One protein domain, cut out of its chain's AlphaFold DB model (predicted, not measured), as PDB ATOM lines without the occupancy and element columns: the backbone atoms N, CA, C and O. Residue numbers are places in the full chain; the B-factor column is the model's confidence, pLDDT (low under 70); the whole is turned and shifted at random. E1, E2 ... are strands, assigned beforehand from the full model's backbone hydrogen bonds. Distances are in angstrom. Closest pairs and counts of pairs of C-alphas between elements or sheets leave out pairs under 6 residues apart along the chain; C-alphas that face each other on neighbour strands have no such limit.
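What this domain is: This is residues 2 to 45 of the 45 residues of an uncharacterized protein of Digitaria exilis (UniProt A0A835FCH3). There is little regular structure here: one two-stranded hairpin, E1 and E2, with a wide open loop joining its strands and a free arm, residues 2 to 10, leading in. Residues 24 to 34 of the loop also stick out. The printed part has 44 residues, 12 of them in two named strands, E1 then E2, antiparallel; it has no named helix and is all strand. It is loose, with a radius of gyration of the C-alphas of 13.2 A and spans of 32 by 22 by 17 A.

How they stand to each other: Past residues 2 to 13, look at E1, residues 14 to 19; its antiparallel neighbour is E2, residues 37 to 42, at 149 degrees between directions. C-alphas 19 and 37 face each other at 4.0 A. N 38 and O 18, 2.7 A apart, are within hydrogen-bond range.

Where its parts are: Find C-alpha 14 at (234.327, 248.049, 340.261); E1 runs 16.1 A from there. E2 runs 15.7 A to C-alpha 42 at (238.476, 253.311, 341.828).

The domain as a whole: The farthest C-alphas, Glu 32 and Val 45, are 35.4 A apart. The E1 to E2 link, 17 residues, is long. The printed part has no cut. Look for pLDDT under 70 at residues 8 to 11, 34 to 36 and 41 to 45.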
ATOM      1  N   GLU A   2     226.627 238.615 326.683       72.50
ATOM      2  CA  GLU A   2     225.618 239.644 326.904       72.50
ATOM      3  C   GLU A   2     226.229 240.801 327.704       72.50
ATOM      4  O   GLU A   2     226.930 240.577 328.690       72.50
ATOM      5  N   SER A   3     226.012 242.033 327.245       76.88
ATOM      6  CA  SER A   3     226.384 243.235 327.992       76.88
ATOM      7  C   SER A   3     225.220 243.615 328.901       76.88
ATOM      8  O   SER A   3     224.087 243.709 328.432       76.88
ATOM      9  N   VAL A   4     225.490 243.860 330.182       80.88
ATOM     10  CA  VAL A   4     224.481 244.277 331.166       80.88
ATOM     11  C   VAL A   4     224.749 245.712 331.613       80.88
ATOM     12  O   VAL A   4     225.901 246.110 331.782       80.88
ATOM     13  N   GLN A   5     223.691 246.505 331.785       82.31
ATOM     14  CA  GLN A   5     223.803 247.835 332.381       82.31
ATOM     15  C   GLN A   5     224.003 247.689 333.893       82.31
ATOM     16  O   GLN A   5     223.222 247.016 334.562       82.31
ATOM     17  N   LEU A   6     225.065 248.295 334.426       80.75
ATOM     18  CA  LEU A   6     225.339 248.303 335.861       80.75
ATOM     19  C   LEU A   6     224.606 249.475 336.525       80.75
ATOM     20  O   LEU A   6     224.796 250.624 336.132       80.75
ATOM     21  N   GLU A   7     223.814 249.193 337.560       80.62
ATOM     22  CA  GLU A   7     223.217 250.228 338.410       80.62
ATOM     23  C   GLU A   7     224.177 250.570 339.561       80.62
ATOM     24  O   GLU A   7     224.552 249.701 340.351       80.62
ATOM     25  N   HIS A   8     224.589 251.839 339.660       69.25
ATOM     26  CA  HIS A   8     225.648 252.288 340.577       69.25
ATOM     27  C   HIS A   8     225.351 252.075 342.072       69.25
ATOM     28  O   HIS A   8     226.286 252.037 342.865       69.25
ATOM     29  N   GLU A   9     224.092 251.917 342.481       65.94
ATOM     30  CA  GLU A   9     223.721 251.910 343.904       65.94
ATOM     31  C   GLU A   9     224.189 250.655 344.671       65.94
ATOM     32  O   GLU A   9     224.314 250.689 345.892       65.94
ATOM     33  N   LYS A  10     224.482 249.540 343.986       66.25
ATOM     34  CA  LYS A  10     224.811 248.250 344.637       66.25
ATOM     35  C   LYS A  10     226.175 247.676 344.261       66.25
ATOM     36  O   LYS A  10     226.504 246.562 344.668       66.25
ATOM     37  N   VAL A  11     226.969 248.407 343.483       69.12
ATOM     38  CA  VAL A  11     228.320 247.977 343.111       69.12
ATOM     39  C   VAL A  11     229.270 248.327 344.255       69.12
ATOM     40  O   VAL A  11     229.630 249.483 344.443       69.12
ATOM     41  N   THR A  12     229.672 247.324 345.036       72.31
ATOM     42  CA  THR A  12     230.621 247.489 346.150       72.31
ATOM     43  C   THR A  12     232.075 247.579 345.690       72.31
ATOM     44  O   THR A  12     232.895 248.183 346.376       72.31
ATOM     45  N   GLN A  13     232.401 247.006 344.528       72.62
ATOM     46  CA  GLN A  13     233.723 247.089 343.915       72.62
ATOM     47  C   GLN A  13     233.593 247.041 342.392       72.62
ATOM     48  O   GLN A  13     232.936 246.155 341.844       72.62
ATOM     49  N   LEU A  14     234.238 247.990 341.714       77.19
ATOM     50  CA  LEU A  14     234.327 248.049 340.261       77.19
ATOM     51  C   LEU A  14     235.802 248.114 339.873       77.19
ATOM     52  O   LEU A  14     236.516 249.028 340.282       77.19
ATOM     53  N   VAL A  15     236.252 247.148 339.078       74.19
ATOM     54  CA  VAL A  15     237.588 247.169 338.482       74.19
ATOM     55  C   VAL A  15     237.413 247.562 337.024       74.19
ATOM     56  O   VAL A  15     236.885 246.782 336.233       74.19
ATOM     57  N   LEU A  16     237.801 248.792 336.679       77.38
ATOM     58  CA  LEU A  16     237.863 249.211 335.284       77.38
ATOM     59  C   LEU A  16     239.220 248.814 334.718       77.38
ATOM     60  O   LEU A  16     240.249 248.980 335.368       77.38
ATOM     61  N   VAL A  17     239.226 248.330 333.483       73.50
ATOM     62  CA  VAL A  17     240.446 248.143 332.702       73.50
ATOM     63  C   VAL A  17     240.367 249.030 331.466       73.50
ATOM     64  O   VAL A  17     239.378 248.992 330.735       73.50
ATOM     65  N   SER A  18     241.383 249.857 331.259       75.75
ATOM     66  CA  SER A  18     241.523 250.699 330.071       75.75
ATOM     67  C   SER A  18     242.488 250.038 329.117       75.75
ATOM     68  O   SER A  18     243.523 249.546 329.543       75.75
ATOM     69  N   LEU A  19     242.184 250.031 327.828       79.94
ATOM     70  CA  LEU A  19     243.106 249.480 326.842       79.94
ATOM     71  C   LEU A  19     244.232 250.494 326.587       79.94
ATOM     72  O   LEU A  19     243.963 251.693 326.517       79.94
ATOM     73  N   ARG A  20     245.488 250.032 326.530       71.75
ATOM     74  CA  ARG A  20     246.674 250.902 326.379       71.75
ATOM     75  C   ARG A  20     246.684 251.629 325.044       71.75
ATOM     76  O   ARG A  20     247.054 252.799 324.978       71.75
ATOM     77  N   ASP A  21     246.263 250.928 324.002       72.44
ATOM     78  CA  ASP A  21     246.159 251.453 322.651       72.44
ATOM     79  C   ASP A  21     244.721 251.886 322.350       72.44
ATOM     80  O   ASP A  21     243.750 251.292 322.828       72.44
ATOM     81  N   GLY A  22     244.582 252.934 321.534       70.50
ATOM     82  CA  GLY A  22     243.281 253.365 321.033       70.50
ATOM     83  C   GLY A  22     242.580 252.219 320.302       70.50
ATOM     84  O   GLY A  22     243.167 251.561 319.444       70.50
ATOM     85  N   VAL A  23     241.318 251.971 320.648       73.00
ATOM     86  CA  VAL A  23     240.513 250.910 320.038       73.00
ATOM     87  C   VAL A  23     239.661 251.512 318.934       73.00
ATOM     88  O   VAL A  23     238.996 252.525 319.145       73.00
ATOM     89  N   GLU A  24     239.653 250.882 317.764       79.06
ATOM     90  CA  GLU A  24     238.732 251.253 316.691       79.06
ATOM     91  C   GLU A  24     237.282 250.943 317.088       79.06
ATOM     92  O   GLU A  24     236.983 249.880 317.644       79.06
ATOM     93  N   GLU A  25     236.362 251.860 316.785       79.81
ATOM     94  CA  GLU A  25     234.937 251.661 317.050       79.81
ATOM     95  C   GLU A  25     234.434 250.382 316.357       79.81
ATOM     96  O   GLU A  25     234.673 250.149 315.174       79.81
ATOM     97  N   GLY A  26     233.753 249.514 317.111       80.06
ATOM     98  CA  GLY A  26     233.220 248.251 316.595       80.06
ATOM     99  C   GLY A  26     234.232 247.104 316.489       80.06
ATOM    100  O   GLY A  26     233.823 245.970 316.212       80.06
ATOM    101  N   ARG A  27     235.523 247.336 316.766       81.94
ATOM    102  CA  ARG A  27     236.527 246.266 316.835       81.94
ATOM    103  C   ARG A  27     236.284 245.398 318.070       81.94
ATOM    104  O   ARG A  27     236.195 245.887 319.194       81.94
ATOM    105  N   ARG A  28     236.204 244.081 317.868       79.94
ATOM    106  CA  ARG A  28     236.250 243.100 318.961       79.94
ATOM    107  C   ARG A  28     237.696 242.689 319.181       79.94
ATOM    108  O   ARG A  28     238.368 242.305 318.228       79.94
ATOM    109  N   LEU A  29     238.145 242.772 320.425       76.56
ATOM    110  CA  LEU A  29     239.474 242.324 320.820       76.56
ATOM    111  C   LEU A  29     239.457 240.845 321.191       76.56
ATOM    112  O   LEU A  29     238.446 240.321 321.668       76.56
ATOM    113  N   SER A  30     240.584 240.191 320.946       76.12
ATOM    114  CA  SER A  30     240.790 238.763 321.194       76.12
ATOM    115  C   SER A  30     241.623 238.575 322.459       76.12
ATOM    116  O   SER A  30     242.568 239.322 322.686       76.12
ATOM    117  N   ASN A  31     241.361 237.527 323.247       74.06
ATOM    118  CA  ASN A  31     242.179 237.213 324.432       74.06
ATOM    119  C   ASN A  31     243.624 236.782 324.101       74.06
ATOM    120  O   ASN A  31     244.448 236.681 325.005       74.06
ATOM    121  N   GLU A  32     243.928 236.498 322.833       75.94
ATOM    122  CA  GLU A  32     245.284 236.197 322.352       75.94
ATOM    123  C   GLU A  32     246.145 237.458 322.153       75.94
ATOM    124  O   GLU A  32     247.359 237.350 321.972       75.94
ATOM    125  N   GLU A  33     245.552 238.657 322.203       71.12
ATOM    126  CA  GLU A  33     246.303 239.915 322.171       71.12
ATOM    127  C   GLU A  33     247.054 240.093 323.499       71.12
ATOM    128  O   GLU A  33     246.474 240.027 324.582       71.12
ATOM    129  N   LYS A  34     248.377 240.266 323.418       66.25
ATOM    130  CA  LYS A  34     249.264 240.322 324.584       66.25
ATOM    131  C   LYS A  34     249.100 241.661 325.316       66.25
ATOM    132  O   LYS A  34     249.362 242.697 324.719       66.25
ATOM    133  N   ASP A  35     248.714 241.616 326.593       67.25
ATOM    134  CA  ASP A  35     248.637 242.764 327.520       67.25
ATOM    135  C   ASP A  35     247.963 244.034 326.952       67.25
ATOM    136  O   ASP A  35     248.564 245.112 326.946       67.25
ATOM    137  N   PRO A  36     246.699 243.964 326.489       67.31
ATOM    138  CA  PRO A  36     246.090 245.106 325.827       67.31
ATOM    139  C   PRO A  36     245.606 246.175 326.818       67.31
ATOM    140  O   PRO A  36     245.158 247.221 326.364       67.31
ATOM    141  N   PHE A  37     245.676 245.954 328.141       73.25
ATOM    142  CA  PHE A  37     245.027 246.806 329.145       73.25
ATOM    143  C   PHE A  37     245.895 247.224 330.343       73.25
ATOM    144  O   PHE A  37     246.861 246.567 330.716       73.25
ATOM    145  N   GLU A  38     245.480 248.314 330.986       73.06
ATOM    146  CA  GLU A  38     245.883 248.790 332.307       73.06
ATOM    147  C   GLU A  38     244.689 248.757 333.254       73.06
ATOM    148  O   GLU A  38     243.567 249.091 332.879       73.06
ATOM    149  N   ILE A  39     244.929 248.357 334.500       71.12
ATOM    150  CA  ILE A  39     243.899 248.314 335.538       71.12
ATOM    151  C   ILE A  39     243.801 249.688 336.204       71.12
ATOM    152  O   ILE A  39     244.799 250.238 336.664       71.12
ATOM    153  N   ILE A  40     242.584 250.219 336.287       71.06
ATOM    154  CA  ILE A  40     242.248 251.430 337.030       71.06
ATOM    155  C   ILE A  40     241.331 251.024 338.183       71.06
ATOM    156  O   ILE A  40     240.142 250.751 337.999       71.06
ATOM    157  N   GLU A  41     241.881 251.010 339.394       65.69
ATOM    158  CA  GLU A  41     241.099 250.788 340.607       65.69
ATOM    159  C   GLU A  41     240.508 252.116 341.092       65.69
ATOM    160  O   GLU A  41     241.231 253.070 341.388       65.69
ATOM    161  N   ARG A  42     239.176 252.195 341.179       63.72
ATOM    162  CA  ARG A  42     238.476 253.311 341.828       63.72
ATOM    163  C   ARG A  42     237.591 252.773 342.945       63.72
ATOM    164  O   ARG A  42     236.593 252.109 342.682       63.72
ATOM    165  N   GLY A  43     237.961 253.080 344.186       55.00
ATOM    166  CA  GLY A  43     237.101 252.884 345.351       55.00
ATOM    167  C   GLY A  43     236.067 254.005 345.464       55.00
ATOM    168  O   GLY A  43     236.364 255.155 345.133       55.00
ATOM    169  N   ALA A  44     234.860 253.674 345.927       57.06
ATOM    170  CA  ALA A  44     233.929 254.678 346.432       57.06
ATOM    171  C   ALA A  44     234.565 255.340 347.669       57.06
ATOM    172  O   ALA A  44     234.953 254.634 348.602       57.06
ATOM    173  N   VAL A  45     234.735 256.665 347.626       52.72
ATOM    174  CA  VAL A  45     235.211 257.493 348.750       52.72
ATOM    175  C   VAL A  45     234.012 258.069 349.479       52.72
ATOM    176  O   VAL A  45     233.117 258.583 348.770       52.72
TER     177      VAL A  45